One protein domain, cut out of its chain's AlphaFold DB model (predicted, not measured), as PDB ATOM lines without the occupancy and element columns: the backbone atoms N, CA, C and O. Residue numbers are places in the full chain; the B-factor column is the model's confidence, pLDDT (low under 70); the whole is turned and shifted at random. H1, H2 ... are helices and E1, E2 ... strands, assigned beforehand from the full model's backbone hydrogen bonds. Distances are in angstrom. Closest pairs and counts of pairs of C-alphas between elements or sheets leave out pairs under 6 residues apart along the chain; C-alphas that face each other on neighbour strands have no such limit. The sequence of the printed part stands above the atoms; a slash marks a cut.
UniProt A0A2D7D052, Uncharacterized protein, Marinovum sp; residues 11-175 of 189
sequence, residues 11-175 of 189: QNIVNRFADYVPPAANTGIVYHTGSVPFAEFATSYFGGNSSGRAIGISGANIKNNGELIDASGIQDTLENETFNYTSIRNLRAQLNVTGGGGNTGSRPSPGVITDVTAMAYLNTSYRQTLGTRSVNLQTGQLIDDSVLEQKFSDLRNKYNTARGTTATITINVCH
ATOM      1  N   GLN A  11      -6.451 -33.472 -25.734       88.56
ATOM      2  CA  GLN A  11      -5.205 -33.241 -25.021       88.56
ATOM      3  C   GLN A  11      -4.525 -31.940 -25.473       88.56
ATOM      4  O   GLN A  11      -3.869 -31.300 -24.650       88.56
ATOM      5  N   ASN A  12      -4.715 -31.485 -26.721       88.12
ATOM      6  CA  ASN A  12      -4.214 -30.175 -27.149       88.12
ATOM      7  C   ASN A  12      -4.903 -29.044 -26.379       88.12
ATOM      8  O   ASN A  12      -4.222 -28.113 -25.955       88.12
ATOM      9  N   ILE A  13      -6.214 -29.148 -26.137       90.19
ATOM     10  CA  ILE A  13      -6.981 -28.171 -25.346       90.19
ATOM     11  C   ILE A  13      -6.426 -28.090 -23.921       90.19
ATOM     12  O   ILE A  13      -6.152 -26.995 -23.429       90.19
ATOM     13  N   VAL A  14      -6.206 -29.236 -23.269       92.81
ATOM     14  CA  VAL A  14      -5.645 -29.282 -21.907       92.81
ATOM     15  C   VAL A  14      -4.223 -28.724 -21.866       92.81
ATOM     16  O   VAL A  14      -3.908 -27.913 -20.996       92.81
ATOM     17  N   ASN A  15      -3.376 -29.105 -22.824       92.94
ATOM     18  CA  ASN A  15      -2.006 -28.604 -22.913       92.94
ATOM     19  C   ASN A  15      -1.978 -27.089 -23.148       92.94
ATOM     20  O   ASN A  15      -1.160 -26.394 -22.550       92.94
ATOM     21  N   ARG A  16      -2.891 -26.562 -23.974       93.56
ATOM     22  CA  ARG A  16      -3.003 -25.120 -24.209       93.56
ATOM     23  C   ARG A  16      -3.514 -24.394 -22.974       93.56
ATOM     24  O   ARG A  16      -2.918 -23.400 -22.581       93.56
ATOM     25  N   PHE A  17      -4.545 -24.908 -22.307       95.56
ATOM     26  CA  PHE A  17      -5.013 -24.373 -21.027       95.56
ATOM     27  C   PHE A  17      -3.892 -24.316 -19.975       95.56
ATOM     28  O   PHE A  17      -3.803 -23.347 -19.213       95.56
ATOM     29  N   ALA A  18      -3.006 -25.319 -19.966       95.69
ATOM     30  CA  ALA A  18      -1.875 -25.390 -19.050       95.69
ATOM     31  C   ALA A  18      -0.854 -24.250 -19.225       95.69
ATOM     32  O   ALA A  18      -0.105 -23.978 -18.292       95.69
ATOM     33  N   ASP A  19      -0.859 -23.536 -20.355       95.81
ATOM     34  CA  ASP A  19      -0.046 -22.329 -20.553       95.81
ATOM     35  C   ASP A  19      -0.671 -21.062 -19.927       95.81
ATOM     36  O   ASP A  19       0.004 -20.038 -19.811       95.81
ATOM     37  N   TYR A  20      -1.955 -21.088 -19.537       96.56
ATOM     38  CA  TYR A  20      -2.699 -19.894 -19.108       96.56
ATOM     39  C   TYR A  20      -2.903 -19.834 -17.596       96.56
ATOM     40  O   TYR A  20      -2.350 -18.957 -16.929       96.56
ATOM     41  N   VAL A  21      -3.736 -20.724 -17.049       97.38
ATOM     42  CA  VAL A  21      -4.143 -20.654 -15.637       97.38
ATOM     43  C   VAL A  21      -3.054 -21.196 -14.707       97.38
ATOM     44  O   VAL A  21      -2.692 -20.472 -13.779       97.38
ATOM     45  N   PRO A  22      -2.473 -22.394 -14.924       97.69
ATOM     46  CA  PRO A  22      -1.513 -22.952 -13.969       97.69
ATOM     47  C   PRO A  22      -0.267 -22.082 -13.715       97.69
ATOM     48  O   PRO A  22       0.072 -21.894 -12.545       97.69
ATOM     49  N   PRO A  23       0.395 -21.478 -14.727       96.69
ATOM     50  CA  PRO A  23       1.549 -20.612 -14.493       96.69
ATOM     51  C   PRO A  23       1.162 -19.341 -13.731       96.69
ATOM     52  O   PRO A  23       1.847 -18.944 -12.785       96.69
ATOM     53  N   ALA A  24       0.022 -18.732 -14.090       96.19
ATOM     54  CA  ALA A  24      -0.517 -17.579 -13.374       96.19
ATOM     55  C   ALA A  24      -0.841 -17.929 -11.917       96.19
ATOM     56  O   ALA A  24      -0.637 -17.106 -11.021       96.19
ATOM     57  N   ALA A  25      -1.311 -19.153 -11.664       97.38
ATOM     58  CA  ALA A  25      -1.668 -19.602 -10.333       97.38
ATOM     59  C   ALA A  25      -0.466 -19.896  -9.445       97.38
ATOM     60  O   ALA A  25      -0.346 -19.334  -8.358       97.38
ATOM     61  N   ASN A  26       0.471 -20.688  -9.948       97.75
ATOM     62  CA  ASN A  26       1.581 -21.211  -9.159       97.75
ATOM     63  C   ASN A  26       2.718 -20.198  -8.933       97.75
ATOM     64  O   ASN A  26       3.685 -20.492  -8.235       97.75
ATOM     65  N   THR A  27       2.613 -18.987  -9.484       96.44
ATOM     66  CA  THR A  27       3.618 -17.934  -9.295       96.44
ATOM     67  C   THR A  27       3.504 -17.273  -7.918       96.44
ATOM     68  O   THR A  27       2.412 -16.900  -7.485       96.44
ATOM     69  N   GLY A  28       4.647 -17.040  -7.266       96.56
ATOM     70  CA  GLY A  28       4.776 -16.126  -6.126       96.56
ATOM     71  C   GLY A  28       4.181 -16.618  -4.806       96.56
ATOM     72  O   GLY A  28       3.870 -15.782  -3.967       96.56
ATOM     73  N   ILE A  29       3.991 -17.928  -4.625       98.50
ATOM     74  CA  ILE A  29       3.484 -18.520  -3.376       98.50
ATOM     75  C   ILE A  29       4.517 -18.322  -2.257       98.50
ATOM     76  O   ILE A  29       5.630 -18.833  -2.343       98.50
ATOM     77  N   VAL A  30       4.127 -17.608  -1.200       98.50
ATOM     78  CA  VAL A  30       4.965 -17.337  -0.019       98.50
ATOM     79  C   VAL A  30       4.581 -18.252   1.141       98.50
ATOM     80  O   VAL A  30       5.461 -18.803   1.805       98.50
ATOM     81  N   TYR A  31       3.275 -18.442   1.363       98.62
ATOM     82  CA  TYR A  31       2.763 -19.287   2.441       98.62
ATOM     83  C   TYR A  31       2.209 -20.613   1.928       98.62
ATOM     84  O   TYR A  31       1.395 -20.666   1.004       98.62
ATOM     85  N   HIS A  32       2.665 -21.701   2.531       98.56
ATOM     86  CA  HIS A  32       2.368 -23.068   2.124       98.56
ATOM     87  C   HIS A  32       2.730 -24.034   3.266       98.56
ATOM     88  O   HIS A  32       3.209 -23.616   4.318       98.56
ATOM     89  N   THR A  33       2.570 -25.345   3.082       98.12
ATOM     90  CA  THR A  33       2.809 -26.344   4.149       98.12
ATOM     91  C   THR A  33       4.234 -26.367   4.723       98.12
ATOM     92  O   THR A  33       4.439 -26.913   5.801       98.12
ATOM     93  N   GLY A  34       5.209 -25.781   4.022       97.62
ATOM     94  CA  GLY A  34       6.615 -25.685   4.437       97.62
ATOM     95  C   GLY A  34       7.067 -24.268   4.806       97.62
ATOM     96  O   GLY A  34       8.231 -24.082   5.134       97.62
ATOM     97  N   SER A  35       6.175 -23.278   4.729       98.25
ATOM     98  CA  SER A  35       6.445 -21.874   5.052       98.25
ATOM     99  C   SER A  35       5.154 -21.259   5.580       98.25
ATOM    100  O   SER A  35       4.269 -20.881   4.811       98.25
ATOM    101  N   VAL A  36       5.002 -21.229   6.901       98.31
ATOM    102  CA  VAL A  36       3.810 -20.675   7.555       98.31
ATOM    103  C   VAL A  36       4.068 -19.234   8.018       98.31
ATOM    104  O   VAL A  36       5.214 -18.896   8.310       98.31
ATOM    105  N   PRO A  37       3.037 -18.370   8.115       97.94
ATOM    106  CA  PRO A  37       3.206 -16.965   8.507       97.94
ATOM    107  C   PRO A  37       3.863 -16.757   9.879       97.94
ATOM    108  O   PRO A  37       4.614 -15.805  10.068       97.94
ATOM    109  N   PHE A  38       3.552 -17.633  10.834       96.38
ATOM    110  CA  PHE A  38       4.091 -17.657  12.194       96.38
ATOM    111  C   PHE A  38       3.868 -19.047  12.810       96.38
ATOM    112  O   PHE A  38       3.073 -19.835  12.295       96.38
ATOM    113  N   ALA A  39       4.567 -19.352  13.906       95.06
ATOM    114  CA  ALA A  39       4.653 -20.701  14.474       95.06
ATOM    115  C   ALA A  39       3.296 -21.312  14.882       95.06
ATOM    116  O   ALA A  39       3.113 -22.521  14.780       95.06
ATOM    117  N   GLU A  40       2.335 -20.497  15.322       94.81
ATOM    118  CA  GLU A  40       0.993 -20.946  15.725       94.81
ATOM    119  C   GLU A  40       0.033 -21.161  14.553       94.81
ATOM    120  O   GLU A  40      -1.088 -21.640  14.742       94.81
ATOM    121  N   PHE A  41       0.437 -20.800  13.339       97.25
ATOM    122  CA  PHE A  41      -0.390 -20.979  12.160       97.25
ATOM    123  C   PHE A  41      -0.302 -22.432  11.683       97.25
ATOM    124  O   PHE A  41       0.711 -22.868  11.139       97.25
ATOM    125  N   ALA A  42      -1.378 -23.193  11.884       97.31
ATOM    126  CA  ALA A  42      -1.397 -24.616  11.562       97.31
ATOM    127  C   ALA A  42      -1.200 -24.883  10.058       97.31
ATOM    128  O   ALA A  42      -1.788 -24.225   9.198       97.31
ATOM    129  N   THR A  43      -0.435 -25.923   9.726       97.88
ATOM    130  CA  THR A  43      -0.209 -26.324   8.328       97.88
ATOM    131  C   THR A  43      -1.478 -26.826   7.634       97.88
ATOM    132  O   THR A  43      -1.555 -26.788   6.408       97.88
ATOM    133  N   SER A  44      -2.509 -27.218   8.393       97.88
ATOM    134  CA  SER A  44      -3.815 -27.663   7.885       97.88
ATOM    135  C   SER A  44      -4.585 -26.589   7.109       97.88
ATOM    136  O   SER A  44      -5.517 -26.917   6.376       97.88
ATOM    137  N   TYR A  45      -4.220 -25.313   7.246       98.31
ATOM    138  CA  TYR A  45      -4.780 -24.225   6.440       98.31
ATOM    139  C   TYR A  45      -4.273 -24.221   4.990       98.31
ATOM    140  O   TYR A  45      -4.865 -23.542   4.151       98.31
ATOM    141  N   PHE A  46      -3.216 -24.976   4.677       98.56
ATOM    142  CA  PHE A  46      -2.565 -24.977   3.369       98.56
ATOM    143  C   PHE A  46      -2.845 -26.259   2.574       98.56
ATOM    144  O   PHE A  46      -3.053 -27.330   3.139       98.56
ATOM    145  N   GLY A  47      -2.872 -26.133   1.245       96.81
ATOM    146  CA  GLY A  47      -3.204 -27.209   0.306       96.81
ATOM    147  C   GLY A  47      -1.999 -27.894  -0.344       96.81
ATOM    148  O   GLY A  47      -2.171 -28.887  -1.045       96.81
ATOM    149  N   GLY A  48      -0.783 -27.382  -0.136       96.81
ATOM    150  CA  GLY A  48       0.429 -27.926  -0.745       96.81
ATOM    151  C   GLY A  48       1.658 -27.060  -0.495       96.81
ATOM    152  O   GLY A  48       1.684 -26.297   0.468       96.81
ATOM    153  N   ASN A  49       2.678 -27.206  -1.343       97.38
ATOM    154  CA  ASN A  49       3.981 -26.541  -1.233       97.38
ATOM    155  C   ASN A  49       4.111 -25.328  -2.186       97.38
ATOM    156  O   ASN A  49       3.149 -24.931  -2.844       97.38
ATOM    157  N   SER A  50       5.309 -24.740  -2.268       97.25
ATOM    158  CA  SER A  50       5.610 -23.585  -3.127       97.25
ATOM    159  C   SER A  50       5.592 -23.874  -4.633       97.25
ATOM    160  O   SER A  50       5.535 -22.931  -5.414       97.25
ATOM    161  N   SER A  51       5.591 -25.142  -5.064       96.81
ATOM    162  CA  SER A  51       5.397 -25.508  -6.478       96.81
ATOM    163  C   SER A  51       3.951 -25.299  -6.945       96.81
ATOM    164  O   SER A  51       3.677 -25.337  -8.144       96.81
ATOM    165  N   GLY A  52       3.026 -25.069  -6.007       97.06
ATOM    166  CA  GLY A  52       1.615 -24.844  -6.286       97.06
ATOM    167  C   GLY A  52       0.867 -26.124  -6.647       97.06
ATOM    168  O   GLY A  52       1.204 -27.219  -6.191       97.06
ATOM    169  N   ARG A  53      -0.206 -25.984  -7.427       97.31
ATOM    170  CA  ARG A  53      -1.091 -27.089  -7.797       97.31
ATOM    171  C   ARG A  53      -0.765 -27.594  -9.206       97.31
ATOM    172  O   ARG A  53      -0.763 -26.827 -10.171       97.31
ATOM    173  N   ALA A  54      -0.522 -28.896  -9.336       96.38
ATOM    174  CA  ALA A  54      -0.420 -29.547 -10.639       96.38
ATOM    175  C   ALA A  54      -1.782 -29.560 -11.351       96.38
ATOM    176  O   ALA A  54      -2.825 -29.565 -10.693       96.38
ATOM    177  N   ILE A  55      -1.768 -29.577 -12.683       96.69
ATOM    178  CA  ILE A  55      -2.996 -29.741 -13.461       96.69
ATOM    179  C   ILE A  55      -3.628 -31.103 -13.139       96.69
ATOM    180  O   ILE A  55      -2.940 -32.121 -13.095       96.69
ATOM    181  N   GLY A  56      -4.925 -31.105 -12.843       95.94
ATOM    182  CA  GLY A  56      -5.688 -32.276 -12.400       95.94
ATOM    183  C   GLY A  56      -6.594 -32.878 -13.472       95.94
ATOM    184  O   GLY A  56      -7.357 -33.791 -13.169       95.94
ATOM    185  N   ILE A  57      -6.536 -32.355 -14.697       94.69
ATOM    186  CA  ILE A  57      -7.347 -32.791 -15.837       94.69
ATOM    187  C   ILE A  57      -6.460 -33.302 -16.975       94.69
ATOM    188  O   ILE A  57      -5.298 -32.921 -17.110       94.69
ATOM    189  N   SER A  58      -7.046 -34.141 -17.818       92.25
ATOM    190  CA  SER A  58      -6.495 -34.672 -19.065       92.25
ATOM    191  C   SER A  58      -7.545 -34.585 -20.175       92.25
ATOM    192  O   SER A  58      -8.705 -34.263 -19.908       92.25
ATOM    193  N   GLY A  59      -7.172 -34.906 -21.417       87.19
ATOM    194  CA  GLY A  59      -8.126 -34.948 -22.529       87.19
ATOM    195  C   GLY A  59      -9.328 -35.873 -22.273       87.19
ATOM    196  O   GLY A  59     -10.430 -35.589 -22.733       87.19
ATOM    197  N   ALA A  60      -9.166 -36.921 -21.454       86.44
ATOM    198  CA  ALA A  60     -10.258 -37.818 -21.074       86.44
ATOM    199  C   ALA A  60     -11.383 -37.111 -20.293       86.44
ATOM    200  O   ALA A  60     -12.541 -37.504 -20.395       86.44
ATOM    201  N   ASN A  61     -11.065 -36.049 -19.545       88.62
ATOM    202  CA  ASN A  61     -12.060 -35.286 -18.791       88.62
ATOM    203  C   ASN A  61     -12.978 -34.463 -19.705       88.62
ATOM    204  O   ASN A  61     -14.148 -34.287 -19.386       88.62
ATOM    205  N   ILE A  62     -12.470 -34.014 -20.857       85.19
ATOM    206  CA  ILE A  62     -13.230 -33.207 -21.823       85.19
ATOM    207  C   ILE A  62     -14.324 -34.037 -22.508       85.19
ATOM    208  O   ILE A  62     -15.396 -33.511 -22.802       85.19
ATOM    209  N   LYS A  63     -14.080 -35.336 -22.729       74.12
ATOM    210  CA  LYS A  63     -14.997 -36.224 -23.465       74.12
ATOM    211  C   LYS A  63     -16.288 -36.558 -22.725       74.12
ATOM    212  O   LYS A  63     -17.222 -37.022 -23.363       74.12
ATOM    213  N   ASN A  64     -16.352 -36.376 -21.403       64.75
ATOM    214  CA  ASN A  64     -17.527 -36.706 -20.581       64.75
ATOM    215  C   ASN A  64     -18.191 -38.063 -20.951       64.75
ATOM    216  O   ASN A  64     -19.407 -38.157 -21.085       64.75
ATOM    217  N   ASN A  65     -17.378 -39.111 -21.163       60.62
ATOM    218  CA  ASN A  65     -17.778 -40.467 -21.592       60.62
ATOM    219  C   ASN A  65     -18.429 -40.607 -22.992       60.62
ATOM    220  O   ASN A  65     -18.959 -41.674 -23.297       60.62
ATOM    221  N   GLY A  66     -18.382 -39.582 -23.846       60.00
ATOM    222  CA  GLY A  66     -18.824 -39.634 -25.244       60.00
ATOM    223  C   GLY A  66     -17.675 -39.749 -26.254       60.00
ATOM    224  O   GLY A  66     -16.509 -39.519 -25.934       60.00
ATOM    225  N   GLU A  67     -18.010 -40.089 -27.502       62.97
ATOM    226  CA  GLU A  67     -17.047 -40.134 -28.618       62.97
ATOM    227  C   GLU A  67     -16.727 -38.742 -29.192       62.97
ATOM    228  O   GLU A  67     -15.715 -38.577 -29.872       62.97
ATOM    229  N   LEU A  68     -17.557 -37.731 -28.896       66.06
ATOM    230  CA  LEU A  68     -17.437 -36.368 -29.415       66.06
ATOM    231  C   LEU A  68     -17.131 -35.361 -28.304       66.06
ATOM    232  O   LEU A  68     -17.686 -35.424 -27.207       66.06
ATOM    233  N   ILE A  69     -16.279 -34.391 -28.629       70.62
ATOM    234  CA  ILE A  69     -16.023 -33.215 -27.801       70.62
ATOM    235  C   ILE A  69     -17.271 -32.324 -27.818       70.62
ATOM    236  O   ILE A  69     -17.610 -31.767 -28.862       70.62
ATOM    237  N   ASP A  70     -17.937 -32.157 -26.675       75.50
ATOM    238  CA  ASP A  70     -19.016 -31.174 -26.519       75.50
ATOM    239  C   ASP A  70     -18.499 -29.882 -25.866       75.50
ATOM    240  O   ASP A  70     -17.622 -29.890 -24.994       75.50
ATOM    241  N   ALA A  71     -19.092 -28.758 -26.269       81.81
ATOM    242  CA  ALA A  71     -18.850 -27.426 -25.730       81.81
ATOM    243  C   ALA A  71     -19.007 -27.392 -24.202       81.81
ATOM    244  O   ALA A  71     -18.196 -26.774 -23.507       81.81
ATOM    245  N   SER A  72     -20.020 -28.097 -23.680       82.44
ATOM    246  CA  SER A  72     -20.266 -28.209 -22.239       82.44
ATOM    247  C   SER A  72     -19.135 -28.957 -21.521       82.44
ATOM    248  O   SER A  72     -18.647 -28.490 -20.492       82.44
ATOM    249  N   GLY A  73     -18.637 -30.049 -22.113       86.25
ATOM    250  CA  GLY A  73     -17.541 -30.860 -21.582       86.25
ATOM    251  C   GLY A  73     -16.229 -30.087 -21.484       86.25
ATOM    252  O   GLY A  73     -15.578 -30.115 -20.437       86.25
ATOM    253  N   ILE A  74     -15.869 -29.324 -22.524       89.06
ATOM    254  CA  ILE A  74     -14.721 -28.403 -22.470       89.06
ATOM    255  C   ILE A  74     -14.945 -27.370 -21.365       89.06
ATOM    256  O   ILE A  74     -14.094 -27.179 -20.495       89.06
ATOM    257  N   GLN A  75     -16.087 -26.687 -21.399       89.81
ATOM    258  CA  GLN A  75     -16.340 -25.553 -20.525       89.81
ATOM    259  C   GLN A  75     -16.310 -25.930 -19.045       89.81
ATOM    260  O   GLN A  75     -15.569 -25.312 -18.280       89.81
ATOM    261  N   ASP A  76     -17.084 -26.935 -18.647       89.81
ATOM    262  CA  ASP A  76     -17.211 -27.318 -17.246       89.81
ATOM    263  C   ASP A  76     -15.903 -27.926 -16.725       89.81
ATOM    264  O   ASP A  76     -15.505 -27.651 -15.593       89.81
ATOM    265  N   THR A  77     -15.172 -28.672 -17.561       93.25
ATOM    266  CA  THR A  77     -13.854 -29.216 -17.197       93.25
ATOM    267  C   THR A  77     -12.857 -28.101 -16.891       93.25
ATOM    268  O   THR A  77     -12.218 -28.111 -15.838       93.25
ATOM    269  N   LEU A  78     -12.734 -27.113 -17.781       95.19
ATOM    270  CA  LEU A  78     -11.767 -26.027 -17.619       95.19
ATOM    271  C   LEU A  78     -12.164 -25.054 -16.502       95.19
ATOM    272  O   LEU A  78     -11.297 -24.552 -15.782       95.19
ATOM    273  N   GLU A  79     -13.460 -24.789 -16.325       95.62
ATOM    274  CA  GLU A  79     -13.968 -23.957 -15.231       95.62
ATOM    275  C   GLU A  79     -13.760 -24.624 -13.873       95.62
ATOM    276  O   GLU A  79     -13.246 -23.978 -12.959       95.62
ATOM    277  N   ASN A  80     -14.079 -25.916 -13.742       95.62
ATOM    278  CA  ASN A  80     -13.840 -26.666 -12.509       95.62
ATOM    279  C   ASN A  80     -12.349 -26.743 -12.182       95.62
ATOM    280  O   ASN A  80     -11.949 -26.590 -11.025       95.62
ATOM    281  N   GLU A  81     -11.510 -26.926 -13.198       97.56
ATOM    282  CA  GLU A  81     -10.071 -26.940 -12.995       97.56
ATOM    283  C   GLU A  81      -9.543 -25.568 -12.558       97.56
ATOM    284  O   GLU A  81      -8.794 -25.475 -11.587       97.56
ATOM    285  N   THR A  82     -10.007 -24.488 -13.188       98.25
ATOM    286  CA  THR A  82      -9.684 -23.112 -12.778       98.25
ATOM    287  C   THR A  82     -10.176 -22.824 -11.356       98.25
ATOM    288  O   THR A  82      -9.458 -22.216 -10.562       98.25
ATOM    289  N   PHE A  83     -11.363 -23.310 -10.985       97.88
ATOM    290  CA  PHE A  83     -11.911 -23.186  -9.635       97.88
ATOM    291  C   PHE A  83     -11.000 -23.850  -8.599       97.88
ATOM    292  O   PHE A  83     -10.761 -23.279  -7.535       97.88
ATOM    293  N   ASN A  84     -10.421 -25.009  -8.914       97.94
ATOM    294  CA  ASN A  84      -9.489 -25.681  -8.011       97.94
ATOM    295  C   ASN A  84      -8.233 -24.844  -7.719       97.94
ATOM    296  O   ASN A  84      -7.708 -24.934  -6.610       97.94
ATOM    297  N   TYR A  85      -7.780 -24.018  -8.670       98.38
ATOM    298  CA  TYR A  85      -6.651 -23.101  -8.485       98.38
ATOM    299  C   TYR A  85      -6.968 -21.904  -7.582       98.38
ATOM    300  O   TYR A  85      -6.048 -21.324  -7.017       98.38
ATOM    301  N   THR A  86      -8.240 -21.551  -7.372       98.19
ATOM    302  CA  THR A  86      -8.628 -20.367  -6.573       98.19
ATOM    303  C   THR A  86      -8.313 -20.470  -5.080       98.19
ATOM    304  O   THR A  86      -8.446 -19.482  -4.359       98.19
ATOM    305  N   SER A  87      -7.891 -21.640  -4.590       97.56
ATOM    306  CA  SER A  87      -7.322 -21.748  -3.244       97.56
ATOM    307  C   SER A  87      -5.916 -21.143  -3.152       97.56
ATOM    308  O   SER A  87      -5.432 -20.899  -2.049       97.56
ATOM    309  N   ILE A  88      -5.261 -20.869  -4.284       98.44
ATOM    310  CA  ILE A  88      -4.037 -20.073  -4.341       98.44
ATOM    311  C   ILE A  88      -4.438 -18.601  -4.478       98.44
ATOM    312  O   ILE A  88      -4.865 -18.157  -5.541       98.44
ATOM    313  N   ARG A  89      -4.372 -17.850  -3.375       97.62
ATOM    314  CA  ARG A  89      -4.779 -16.436  -3.323       97.62
ATOM    315  C   ARG A  89      -4.134 -15.697  -2.154       97.62
ATOM    316  O   ARG A  89      -3.414 -16.294  -1.353       97.62
ATOM    317  N   ASN A  90      -4.385 -14.395  -2.050       98.00
ATOM    318  CA  ASN A  90      -3.893 -13.595  -0.931       98.00
ATOM    319  C   ASN A  90      -4.426 -14.115   0.415       98.00
ATOM    320  O   ASN A  90      -5.632 -14.274   0.610       98.00
ATOM    321  N   LEU A  91      -3.519 -14.323   1.366       98.62
ATOM    322  CA  LEU A  91      -3.804 -14.583   2.774       98.62
ATOM    323  C   LEU A  91      -3.337 -13.383   3.589       98.62
ATOM    324  O   LEU A  91      -2.161 -13.036   3.530       98.62
ATOM    325  N   ARG A  92      -4.233 -12.815   4.396       98.56
ATOM    326  CA  ARG A  92      -3.900 -11.963   5.536       98.56
ATOM    327  C   ARG A  92      -3.921 -12.819   6.798       98.56
ATOM    328  O   ARG A  92      -4.986 -13.233   7.256       98.56
ATOM    329  N   ALA A  93      -2.744 -13.105   7.334       98.50
ATOM    330  CA  ALA A  93      -2.576 -13.888   8.547       98.50
ATOM    331  C   ALA A  93      -2.361 -12.956   9.737       98.50
ATOM    332  O   ALA A  93      -1.428 -12.149   9.746       98.50
ATOM    333  N   GLN A  94      -3.215 -13.095  10.748       97.94
ATOM    334  CA  GLN A  94      -3.140 -12.313  11.972       97.94
ATOM    335  C   GLN A  94      -2.904 -13.209  13.177       97.94
ATOM    336  O   GLN A  94      -3.606 -14.201  13.366       97.94
ATOM    337  N   LEU A  95      -1.954 -12.829  14.023       94.06
ATOM    338  CA  LEU A  95      -1.761 -13.428  15.336       94.06
ATOM    339  C   LEU A  95      -2.268 -12.447  16.382       94.06
ATOM    340  O   LEU A  95      -1.700 -11.368  16.554       94.06
ATOM    341  N   ASN A  96      -3.347 -12.816  17.060       91.69
ATOM    342  CA  ASN A  96      -3.992 -11.989  18.065       91.69
ATOM    343  C   ASN A  96      -3.772 -12.573  19.462       91.69
ATOM    344  O   ASN A  96      -4.077 -13.737  19.722       91.69
ATOM    345  N   VAL A  97      -3.256 -11.756  20.372       87.31
ATOM    346  CA  VAL A  97      -3.105 -12.101  21.784       87.31
ATOM    347  C   VAL A  97      -4.360 -11.675  22.531       87.31
ATOM    348  O   VAL A  97      -4.719 -10.500  22.567       87.31
ATOM    349  N   THR A  98      -5.023 -12.650  23.143       81.75
ATOM    350  CA  THR A  98      -6.238 -12.489  23.947       81.75
ATOM    351  C   THR A  98      -5.924 -12.640  25.444       81.75
ATOM    352  O   THR A  98      -4.994 -13.360  25.821       81.75
ATOM    353  N   GLY A  99      -6.690 -11.952  26.301       69.31
ATOM    354  CA  GLY A  99      -6.509 -11.923  27.764       69.31
ATOM    355  C   GLY A  99      -6.020 -10.569  28.305       69.31
ATOM    356  O   GLY A  99      -5.484  -9.759  27.556       69.31
ATOM    357  N   GLY A 100      -6.254 -10.296  29.597       58.84
ATOM    358  CA  GLY A 100      -5.858  -9.046  30.264       58.84
ATOM    359  C   GLY A 100      -4.364  -9.005  30.599       58.84
ATOM    360  O   GLY A 100      -3.807  -9.998  31.059       58.84
ATOM    361  N   GLY A 101      -3.718  -7.863  30.356       51.53
ATOM    362  CA  GLY A 101      -2.278  -7.680  30.536       51.53
ATOM    363  C   GLY A 101      -1.832  -7.722  32.001       51.53
ATOM    364  O   GLY A 101      -2.127  -6.814  32.772       51.53
ATOM    365  N   GLY A 102      -1.079  -8.756  32.371       52.00
ATOM    366  CA  GLY A 102      -0.094  -8.724  33.453       52.00
ATOM    367  C   GLY A 102       1.343  -8.647  32.911       52.00
ATOM    368  O   GLY A 102       1.644  -9.108  31.819       52.00
ATOM    369  N   ASN A 103       2.289  -8.105  33.670       50.31
ATOM    370  CA  ASN A 103       3.698  -8.016  33.245       50.31
ATOM    371  C   ASN A 103       4.444  -9.374  33.253       50.31
ATOM    372  O   ASN A 103       5.658  -9.414  33.433       50.31
ATOM    373  N   THR A 104       3.745 -10.507  33.130       51.59
ATOM    374  CA  THR A 104       4.316 -11.841  33.362       51.59
ATOM    375  C   THR A 104       3.900 -12.809  32.258       51.59
ATOM    376  O   THR A 104       2.852 -13.442  32.321       51.59
ATOM    377  N   GLY A 105       4.744 -12.917  31.230       56.47
ATOM    378  CA  GLY A 105       4.577 -13.813  30.084       56.47
ATOM    379  C   GLY A 105       5.497 -13.416  28.926       56.47
ATOM    380  O   GLY A 105       6.081 -12.335  28.937       56.47
ATOM    381  N   SER A 106       5.626 -14.269  27.905       60.31
ATOM    382  CA  SER A 106       6.396 -13.955  26.689       60.31
ATOM    383  C   SER A 106       5.676 -12.979  25.741       60.31
ATOM    384  O   SER A 106       6.286 -12.506  24.783       60.31
ATOM    385  N   ARG A 107       4.392 -12.660  25.989       68.56
ATOM    386  CA  ARG A 107       3.559 -11.749  25.176       68.56
ATOM    387  C   ARG A 107       2.787 -10.745  26.050       68.56
ATOM    388  O   ARG A 107       1.628 -10.988  26.378       68.56
ATOM    389  N   PRO A 108       3.415  -9.624  26.447       59.75
ATOM    390  CA  PRO A 108       2.882  -8.731  27.481       59.75
ATOM    391  C   PRO A 108       1.676  -7.887  27.036       59.75
ATOM    392  O   PRO A 108       0.839  -7.552  27.871       59.75
ATOM    393  N   SER A 109       1.542  -7.585  25.739       69.06
ATOM    394  CA  SER A 109       0.484  -6.707  25.218       69.06
ATOM    395  C   SER A 109      -0.618  -7.490  24.489       69.06
ATOM    396  O   SER A 109      -0.306  -8.232  23.554       69.06
ATOM    397  N   PRO A 110      -1.899  -7.319  24.870       78.94
ATOM    398  CA  PRO A 110      -3.039  -7.826  24.103       78.94
ATOM    399  C   PRO A 110      -3.154  -7.168  22.719       78.94
ATOM    400  O   PRO A 110      -2.727  -6.027  22.532       78.94
ATOM    401  N   GLY A 111      -3.790  -7.862  21.772       87.06
ATOM    402  CA  GLY A 111      -4.063  -7.372  20.415       87.06
ATOM    403  C   GLY A 111      -3.302  -8.108  19.309       87.06
ATOM    404  O   GLY A 111      -2.644  -9.125  19.541       87.06
ATOM    405  N   VAL A 112      -3.417  -7.597  18.079       91.19
ATOM    406  CA  VAL A 112      -2.747  -8.166  16.901       91.19
ATOM    407  C   VAL A 112      -1.256  -7.845  16.962       91.19
ATOM    408  O   VAL A 112      -0.854  -6.696  16.804       91.19
ATOM    409  N   ILE A 113      -0.439  -8.872  17.185       90.50
ATOM    410  CA  ILE A 113       1.027  -8.766  17.281       90.50
ATOM    411  C   ILE A 113       1.735  -9.180  15.987       90.50
ATOM    412  O   ILE A 113       2.936  -8.980  15.829       90.50
ATOM    413  N   THR A 114       1.004  -9.779  15.051       93.88
ATOM    414  CA  THR A 114       1.485 -10.067  13.698       93.88
ATOM    415  C   THR A 114       0.334  -9.856  12.738       93.88
ATOM    416  O   THR A 114      -0.749 -10.383  12.969       93.88
ATOM    417  N   ASP A 115       0.572  -9.094  11.677       97.56
ATOM    418  CA  ASP A 115      -0.368  -8.873  10.581       97.56
ATOM    419  C   ASP A 115       0.436  -8.854   9.287       97.56
ATOM    420  O   ASP A 115       1.157  -7.899   8.996       97.56
ATOM    421  N   VAL A 116       0.391  -9.963   8.557       98.31
ATOM    422  CA  VAL A 116       1.167 -10.148   7.331       98.31
ATOM    423  C   VAL A 116       0.246 -10.590   6.214       98.31
ATOM    424  O   VAL A 116      -0.686 -11.365   6.425       98.31
ATOM    425  N   THR A 117       0.499 -10.079   5.012       98.38
ATOM    426  CA  THR A 117      -0.269 -10.434   3.821       98.38
ATOM    427  C   THR A 117       0.666 -10.898   2.721       98.38
ATOM    428  O   THR A 117       1.575 -10.166   2.338       98.38
ATOM    429  N   ALA A 118       0.435 -12.101   2.203       98.19
ATOM    430  CA  ALA A 118       1.143 -12.610   1.035       98.19
ATOM    431  C   ALA A 118       0.314 -13.676   0.308       98.19
ATOM    432  O   ALA A 118      -0.716 -14.139   0.801       98.19
ATOM    433  N   MET A 119       0.779 -14.079  -0.871       98.19
ATOM    434  CA  MET A 119       0.177 -15.173  -1.630       98.19
ATOM    435  C   MET A 119       0.344 -16.499  -0.882       98.19
ATOM    436  O   MET A 119       1.454 -16.844  -0.464       98.19
ATOM    437  N   ALA A 120      -0.738 -17.259  -0.759       98.50
ATOM    438  CA  ALA A 120      -0.747 -18.540  -0.071       98.50
ATOM    439  C   ALA A 120      -1.380 -19.633  -0.929       98.50
ATOM    440  O   ALA A 120      -2.368 -19.378  -1.612       98.50
ATOM    441  N   TYR A 121      -0.873 -20.863  -0.828       98.56
ATOM    442  CA  TYR A 121      -1.599 -22.041  -1.296       98.56
ATOM    443  C   TYR A 121      -2.478 -22.578  -0.162       98.56
ATOM    444  O   TYR A 121      -2.073 -23.463   0.591       98.56
ATOM    445  N   LEU A 122      -3.686 -22.029  -0.032       98.56
ATOM    446  CA  LEU A 122      -4.656 -22.436   0.984       98.56
ATOM    447  C   LEU A 122      -5.281 -23.798   0.648       98.56
ATOM    448  O   LEU A 122      -5.246 -24.265  -0.495       98.56
ATOM    449  N   ASN A 123      -5.862 -24.444   1.656       97.88
ATOM    450  CA  ASN A 123      -6.610 -25.681   1.469       97.88
ATOM    451  C   ASN A 123      -7.907 -25.445   0.663       97.88
ATOM    452  O   ASN A 123      -8.326 -24.315   0.392       97.88
ATOM    453  N   THR A 124      -8.574 -26.533   0.284       97.00
ATOM    454  CA  THR A 124      -9.745 -26.503  -0.606       97.00
ATOM    455  C   THR A 124     -10.964 -25.776  -0.031       97.00
ATOM    456  O   THR A 124     -11.813 -25.343  -0.806       97.00
ATOM    457  N   SER A 125     -11.031 -25.569   1.288       97.31
ATOM    458  CA  SER A 125     -12.121 -24.827   1.940       97.31
ATOM    459  C   SER A 125     -12.058 -23.320   1.662       97.31
ATOM    460  O   SER A 125     -13.043 -22.619   1.867       97.31
ATOM    461  N   TYR A 126     -10.920 -22.813   1.174       97.31
ATOM    462  CA  TYR A 126     -10.701 -21.389   0.885       97.31
ATOM    463  C   TYR A 126     -10.862 -21.006  -0.586       97.31
ATOM    464  O   TYR A 126     -10.584 -19.855  -0.947       97.31
ATOM    465  N   ARG A 127     -11.304 -21.946  -1.429       97.06
ATOM    466  CA  ARG A 127     -11.611 -21.680  -2.839       97.06
ATOM    467  C   ARG A 127     -12.640 -20.561  -2.973       97.06
ATOM    468  O   ARG A 127     -13.432 -20.298  -2.071       97.06
ATOM    469  N   GLN A 128     -12.605 -19.885  -4.110       95.56
ATOM    470  CA  GLN A 128     -13.491 -18.780  -4.441       95.56
ATOM    471  C   GLN A 128     -14.243 -19.097  -5.725       95.56
ATOM    472  O   GLN A 128     -13.712 -19.715  -6.644       95.56
ATOM    473  N   THR A 129     -15.495 -18.661  -5.800       92.44
ATOM    474  CA  THR A 129     -16.289 -18.780  -7.024       92.44
ATOM    475  C   THR A 129     -15.692 -17.906  -8.129       92.44
ATOM    476  O   THR A 129     -15.321 -16.764  -7.870       92.44
ATOM    477  N   LEU A 130     -15.673 -18.389  -9.374       91.75
ATOM    478  CA  LEU A 130     -15.137 -17.655 -10.535       91.75
ATOM    479  C   LEU A 130     -16.079 -16.564 -11.092       91.75
ATOM    480  O   LEU A 130     -15.781 -15.960 -12.127       91.75
ATOM    481  N   GLY A 131     -17.226 -16.336 -10.443       86.88
ATOM    482  CA  GLY A 131     -18.268 -15.421 -10.911       86.88
ATOM    483  C   GLY A 131     -18.913 -15.849 -12.237       86.88
ATOM    484  O   GLY A 131     -18.682 -16.946 -12.747       86.88
ATOM    485  N   THR A 132     -19.725 -14.963 -12.813       86.62
ATOM    486  CA  THR A 132     -20.465 -15.197 -14.066       86.62
ATOM    487  C   THR A 132     -19.537 -15.418 -15.256       86.62
ATOM    488  O   THR A 132     -18.517 -14.744 -15.374       86.62
ATOM    489  N   ARG A 133     -19.872 -16.356 -16.148       83.38
ATOM    490  CA  ARG A 133     -19.132 -16.648 -17.392       83.38
ATOM    491  C   ARG A 133     -19.089 -15.412 -18.305       83.38
ATOM    492  O   ARG A 133     -20.150 -14.893 -18.637       83.38
ATOM    493  N   SER A 134     -17.896 -14.976 -18.718       87.50
ATOM    494  CA  SER A 134     -17.751 -13.887 -19.701       87.50
ATOM    495  C   SER A 134     -17.661 -14.442 -21.122       87.50
ATOM    496  O   SER A 134     -18.256 -13.885 -22.036       87.50
ATOM    497  N   VAL A 135     -16.967 -15.573 -21.296       88.38
ATOM    498  CA  VAL A 135     -16.949 -16.349 -22.544       88.38
ATOM    499  C   VAL A 135     -17.679 -17.669 -22.307       88.38
ATOM    500  O   VAL A 135     -17.292 -18.445 -21.428       88.38
ATOM    501  N   ASN A 136     -18.742 -17.916 -23.075       84.94
ATOM    502  CA  ASN A 136     -19.583 -19.107 -22.963       84.94
ATOM    503  C   ASN A 136     -19.473 -19.941 -24.243       84.94
ATOM    504  O   ASN A 136     -19.810 -19.445 -25.313       84.94
ATOM    505  N   LEU A 137     -19.013 -21.186 -24.127       86.75
ATOM    506  CA  LEU A 137     -19.016 -22.140 -25.233       86.75
ATOM    507  C   LEU A 137     -20.412 -22.759 -25.336       86.75
ATOM    508  O   LEU A 137     -20.938 -23.263 -24.341       86.75
ATOM    509  N   GLN A 138     -21.021 -22.700 -26.519       82.62
ATOM    510  CA  GLN A 138     -22.393 -23.161 -26.739       82.62
ATOM    511  C   GLN A 138     -22.444 -24.351 -27.700       82.62
ATOM    512  O   GLN A 138     -21.684 -24.425 -28.665       82.62
ATOM    513  N   THR A 139     -23.376 -25.276 -27.469       77.62
ATOM    514  CA  THR A 139     -23.658 -26.367 -28.411       77.62
ATOM    515  C   THR A 139     -24.083 -25.795 -29.766       77.62
ATOM    516  O   THR A 139     -24.894 -24.872 -29.830       77.62
ATOM    517  N   GLY A 140     -23.532 -26.338 -30.855       72.12
ATOM    518  CA  GLY A 140     -23.780 -25.855 -32.219       72.12
ATOM    519  C   GLY A 140     -22.892 -24.684 -32.656       72.12
ATOM    520  O   GLY A 140     -22.928 -24.308 -33.825       72.12
ATOM    521  N   GLN A 141     -22.064 -24.135 -31.760       76.69
ATOM    522  CA  GLN A 141     -21.011 -23.191 -32.123       76.69
ATOM    523  C   GLN A 141     -19.824 -23.941 -32.738       76.69
ATOM    524  O   GLN A 141     -19.391 -24.969 -32.214       76.69
ATOM    525  N   LEU A 142     -19.250 -23.400 -33.815       76.94
ATOM    526  CA  LEU A 142     -17.931 -23.832 -34.268       76.94
ATOM    527  C   LEU A 142     -16.891 -23.388 -33.230       76.94
ATOM    528  O   LEU A 142     -16.679 -22.192 -33.032       76.94
ATOM    529  N   ILE A 143     -16.280 -24.353 -32.546       79.94
ATOM    530  CA  ILE A 143     -15.193 -24.102 -31.600       79.94
ATOM    531  C   ILE A 143     -13.883 -24.192 -32.375       79.94
ATOM    532  O   ILE A 143     -13.401 -25.285 -32.669       79.94
ATOM    533  N   ASP A 144     -13.337 -23.032 -32.723       82.69
ATOM    534  CA  ASP A 144     -12.005 -22.899 -33.297       82.69
ATOM    535  C   ASP A 144     -10.966 -22.517 -32.226       82.69
ATOM    536  O   ASP A 144     -11.259 -22.391 -31.029       82.69
ATOM    537  N   ASP A 145      -9.718 -22.373 -32.658       83.69
ATOM    538  CA  ASP A 145      -8.599 -21.972 -31.813       83.69
ATOM    539  C   ASP A 145      -8.805 -20.585 -31.193       83.69
ATOM    540  O   ASP A 145      -8.589 -20.416 -29.993       83.69
ATOM    541  N   SER A 146      -9.297 -19.617 -31.967       85.88
ATOM    542  CA  SER A 146      -9.594 -18.258 -31.505       85.88
ATOM    543  C   SER A 146     -10.581 -18.250 -30.335       85.88
ATOM    544  O   SER A 146     -10.333 -17.610 -29.307       85.88
ATOM    545  N   VAL A 147     -11.681 -18.999 -30.438       88.50
ATOM    546  CA  VAL A 147     -12.687 -19.124 -29.373       88.50
ATOM    547  C   VAL A 147     -12.093 -19.777 -28.120       88.50
ATOM    548  O   VAL A 147     -12.345 -19.320 -26.998       88.50
ATOM    549  N   LEU A 148     -11.272 -20.819 -28.281       89.81
ATOM    550  CA  LEU A 148     -10.602 -21.483 -27.158       89.81
ATOM    551  C   LEU A 148      -9.600 -20.556 -26.463       89.81
ATOM    552  O   LEU A 148      -9.581 -20.485 -25.234       89.81
ATOM    553  N   GLU A 149      -8.814 -19.786 -27.216       91.69
ATOM    554  CA  GLU A 149      -7.875 -18.821 -26.641       91.69
ATOM    555  C   GLU A 149      -8.583 -17.696 -25.882       91.69
ATOM    556  O   GLU A 149      -8.142 -17.316 -24.789       91.69
ATOM    557  N   GLN A 150      -9.719 -17.212 -26.395       93.12
ATOM    558  CA  GLN A 150     -10.577 -16.277 -25.666       93.12
ATOM    559  C   GLN A 150     -11.059 -16.888 -24.346       93.12
ATOM    560  O   GLN A 150     -10.978 -16.234 -23.302       93.12
ATOM    561  N   LYS A 151     -11.490 -18.156 -24.358       94.25
ATOM    562  CA  LYS A 151     -11.911 -18.869 -23.145       94.25
ATOM    563  C   LYS A 151     -10.769 -19.021 -22.138       94.25
ATOM    564  O   LYS A 151     -10.968 -18.745 -20.956       94.25
ATOM    565  N   PHE A 152      -9.571 -19.414 -22.567       95.69
ATOM    566  CA  PHE A 152      -8.417 -19.547 -21.667       95.69
ATOM    567  C   PHE A 152      -7.999 -18.202 -21.063       95.69
ATOM    568  O   PHE A 152      -7.669 -18.125 -19.876       95.69
ATOM    569  N   SER A 153      -8.054 -17.129 -21.857       96.00
ATOM    570  CA  SER A 153      -7.793 -15.768 -21.386       96.00
ATOM    571  C   SER A 153      -8.830 -15.314 -20.351       96.00
ATOM    572  O   SER A 153      -8.448 -14.804 -19.296       96.00
ATOM    573  N   ASP A 154     -10.123 -15.574 -20.587       96.56
ATOM    574  CA  ASP A 154     -11.205 -15.304 -19.626       96.56
ATOM    575  C   ASP A 154     -10.977 -16.042 -18.301       96.56
ATOM    576  O   ASP A 154     -10.998 -15.431 -17.232       96.56
ATOM    577  N   LEU A 155     -10.666 -17.340 -18.351       97.75
ATOM    578  CA  LEU A 155     -10.393 -18.140 -17.153       97.75
ATOM    579  C   LEU A 155      -9.177 -17.631 -16.373       97.75
ATOM    580  O   LEU A 155      -9.228 -17.546 -15.144       97.75
ATOM    581  N   ARG A 156      -8.105 -17.225 -17.062       97.44
ATOM    582  CA  ARG A 156      -6.942 -16.597 -16.420       97.44
ATOM    583  C   ARG A 156      -7.316 -15.283 -15.739       97.44
ATOM    584  O   ARG A 156      -6.880 -15.038 -14.616       97.44
ATOM    585  N   ASN A 157      -8.131 -14.450 -16.381       96.50
ATOM    586  CA  ASN A 157      -8.586 -13.186 -15.803       96.50
ATOM    587  C   ASN A 157      -9.457 -13.422 -14.564       96.50
ATOM    588  O   ASN A 157      -9.207 -12.823 -13.522       96.50
ATOM    589  N   LYS A 158     -10.401 -14.365 -14.639       96.50
ATOM    590  CA  LYS A 158     -11.230 -14.797 -13.505       96.50
ATOM    591  C   LYS A 158     -10.390 -15.317 -12.343       96.50
ATOM    592  O   LYS A 158     -10.623 -14.929 -11.198       96.50
ATOM    593  N   TYR A 159      -9.392 -16.153 -12.632       97.56
ATOM    594  CA  TYR A 159      -8.434 -16.593 -11.623       97.56
ATOM    595  C   TYR A 159      -7.701 -15.399 -11.000       97.56
ATOM    596  O   TYR A 159      -7.642 -15.309  -9.782       97.56
ATOM    597  N   ASN A 160      -7.200 -14.447 -11.793       96.88
ATOM    598  CA  ASN A 160      -6.500 -13.270 -11.270       96.88
ATOM    599  C   ASN A 160      -7.398 -12.382 -10.394       96.88
ATOM    600  O   ASN A 160      -6.940 -11.868  -9.372       96.88
ATOM    601  N   THR A 161      -8.681 -12.242 -10.736       95.81
ATOM    602  CA  THR A 161      -9.667 -11.579  -9.874       95.81
ATOM    603  C   THR A 161      -9.816 -12.319  -8.545       95.81
ATOM    604  O   THR A 161      -9.695 -11.700  -7.489       95.81
ATOM    605  N   ALA A 162     -10.005 -13.643  -8.571       95.69
ATOM    606  CA  ALA A 162     -10.097 -14.461  -7.360       95.69
ATOM    607  C   ALA A 162      -8.803 -14.408  -6.524       95.69
ATOM    608  O   ALA A 162      -8.860 -14.245  -5.306       95.69
ATOM    609  N   ARG A 163      -7.638 -14.460  -7.176       95.19
ATOM    610  CA  ARG A 163      -6.297 -14.342  -6.583       95.19
ATOM    611  C   ARG A 163      -6.118 -13.029  -5.819       95.19
ATOM    612  O   ARG A 163      -5.477 -13.023  -4.769       95.19
ATOM    613  N   GLY A 164      -6.680 -11.934  -6.337       94.00
ATOM    614  CA  GLY A 164      -6.642 -10.611  -5.710       94.00
ATOM    615  C   GLY A 164      -7.496 -10.492  -4.444       94.00
ATOM    616  O   GLY A 164      -7.251  -9.605  -3.629       94.00
ATOM    617  N   THR A 165      -8.465 -11.389  -4.240       95.94
ATOM    618  CA  THR A 165      -9.267 -11.415  -3.010       95.94
ATOM    619  C   THR A 165      -8.461 -11.964  -1.835       95.94
ATOM    620  O   THR A 165      -7.735 -12.950  -1.968       95.94
ATOM    621  N   THR A 166      -8.634 -11.365  -0.658       97.62
ATOM    622  CA  THR A 166      -7.872 -11.734   0.541       97.62
ATOM    623  C   THR A 166      -8.691 -12.627   1.471       97.62
ATOM    624  O   THR A 166      -9.801 -12.273   1.867       97.62
ATOM    625  N   ALA A 167      -8.147 -13.784   1.842       97.81
ATOM    626  CA  ALA A 167      -8.617 -14.567   2.981       97.81
ATOM    627  C   ALA A 167      -8.011 -13.982   4.261       97.81
ATOM    628  O   ALA A 167      -6.790 -13.922   4.361       97.81
ATOM    629  N   THR A 168      -8.821 -13.586   5.240       98.19
ATOM    630  CA  THR A 168      -8.307 -13.181   6.559       98.19
ATOM    631  C   THR A 168      -8.447 -14.341   7.531       98.19
ATOM    632  O   THR A 168      -9.551 -14.846   7.731       98.19
ATOM    633  N   ILE A 169      -7.335 -14.764   8.133       98.25
ATOM    634  CA  ILE A 169      -7.311 -15.810   9.158       98.25
ATOM    635  C   ILE A 169      -6.626 -15.246  10.397       98.25
ATOM    636  O   ILE A 169      -5.446 -14.890  10.358       98.25
ATOM    637  N   THR A 170      -7.370 -15.191  11.498       97.56
ATOM    638  CA  THR A 170      -6.873 -14.727  12.794       97.56
ATOM    639  C   THR A 170      -6.690 -15.917  13.723       97.56
ATOM    640  O   THR A 170      -7.653 -16.596  14.081       97.56
ATOM    641  N   ILE A 171      -5.451 -16.158  14.137       94.88
ATOM    642  CA  ILE A 171      -5.111 -17.133  15.167       94.88
ATOM    643  C   ILE A 171      -5.085 -16.408  16.506       94.88
ATOM    644  O   ILE A 171      -4.323 -15.461  16.694       94.88
ATOM    645  N   ASN A 172      -5.934 -16.847  17.431       91.56
ATOM    646  CA  ASN A 172      -5.972 -16.306  18.781       91.56
ATOM    647  C   ASN A 172      -5.096 -17.154  19.699       91.56
ATOM    648  O   ASN A 172      -5.273 -18.368  19.783       91.56
ATOM    649  N   VAL A 173      -4.189 -16.505  20.419       86.50
ATOM    650  CA  VAL A 173      -3.417 -17.119  21.500       86.50
ATOM    651  C   VAL A 173      -3.705 -16.416  22.819       86.50
ATOM    652  O   VAL A 173      -4.174 -15.279  22.841       86.50
ATOM    653  N   CYS A 174      -3.402 -17.077  23.930       80.62
ATOM    654  CA  CYS A 174      -3.424 -16.454  25.252       80.62
ATOM    655  C   CYS A 174      -2.019 -15.960  25.631       80.62
ATOM    656  O   CYS A 174      -1.019 -16.558  25.244       80.62
ATOM    657  N   HIS A 175      -1.950 -14.877  26.402       68.12
ATOM    658  CA  HIS A 175      -0.709 -14.172  26.748       68.12
ATOM    659  C   HIS A 175       0.244 -14.949  27.687       68.12
ATOM    660  O   HIS A 175       1.460 -14.839  27.552       68.12
TER     661      HIS A 175
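This is residues 11 to 175 of the 189 residues of an uncharacterized protein of Marinovum sp (UniProt A0A2D7D052). The model is a long rod of two halves set end to end: a twisted sheet of three strands makes one half, and the other half is built round two longer helices, H4 and H5, side by side and running the same way, with the short helices H1, H2 and H3 about them. H4 leads by a tight link into E1 and H5 by another into E3, while the loop of residues 99 to 110 lies at the sheet's far end. The printed part has 165 residues with five named helices and three named strands, in the order H1 H2 H3 H4 E1 E2 H5 E3; the sheet's order is E2 E1 E3, mixed, and the class is mixed, helices and strands. The whole is loose, with a radius of gyration of the C-alphas of 20.3 A, and spans 73 by 26 by 24 A.

E1 is residues 88 to 98, 29.4 A long, from C-alpha 88 at (-4.037, -20.073, -4.341). E2 is residues 111 to 121, 26.3 A, and bends by 72 degrees at residue 118. E3 is residues 166 to 174, 25.5 A, ending at C-alpha 174 at (-3.424, -16.454, 25.252). H5 is residues 145 to 164, 28.5 A, and H4 is residues 71 to 85, 21.6 A. The shorter helices are H1, residues 11 to 17, beginning at C-alpha 11 at (-5.205, -33.241, -25.021), H2, residues 21 to 26, and H3, residues 59 to 62.

E1 is the inner strand. E1 and E2 form an antiparallel hairpin, with N 93 and O 116 2.8 A apart, within hydrogen-bond range. E1 and E3 are parallel, with N 94 and O 169 at 2.9 A. H5 only grazes the sheet, with residues 159 to 164; its closest C-alphas to E1 are Arg 163 and Arg 89, 4.2 A apart. H2 also only grazes it, with residues 25 to 26. H4 is the hub, touching H2, H3 and H5. H4 and H5 touch at a shallow tilt of 27 degrees, closest at the C-alphas of Thr 82 and Leu 155, 6.7 A. H2 touches H5, closest at the C-alphas of Val 21 and Arg 156, 5.0 A. H3 touches H1, closest at the C-alphas of Gly 59 and Gln 11, 4.2 A. In H1, H2, H4 and H5 every O i to N i+4 pair is within hydrogen-bond range; H3 is too short for one.

The C-alphas farthest apart, of Asn 103 and Gly 140, are 73.2 A apart. The printed part has no cut. The long links are H2 to H3, E1 to E2 and E2 to H5. Mean pLDDT of the printed part is 89.8; residues 64 to 68, 99 to 109 and 175 are under 70.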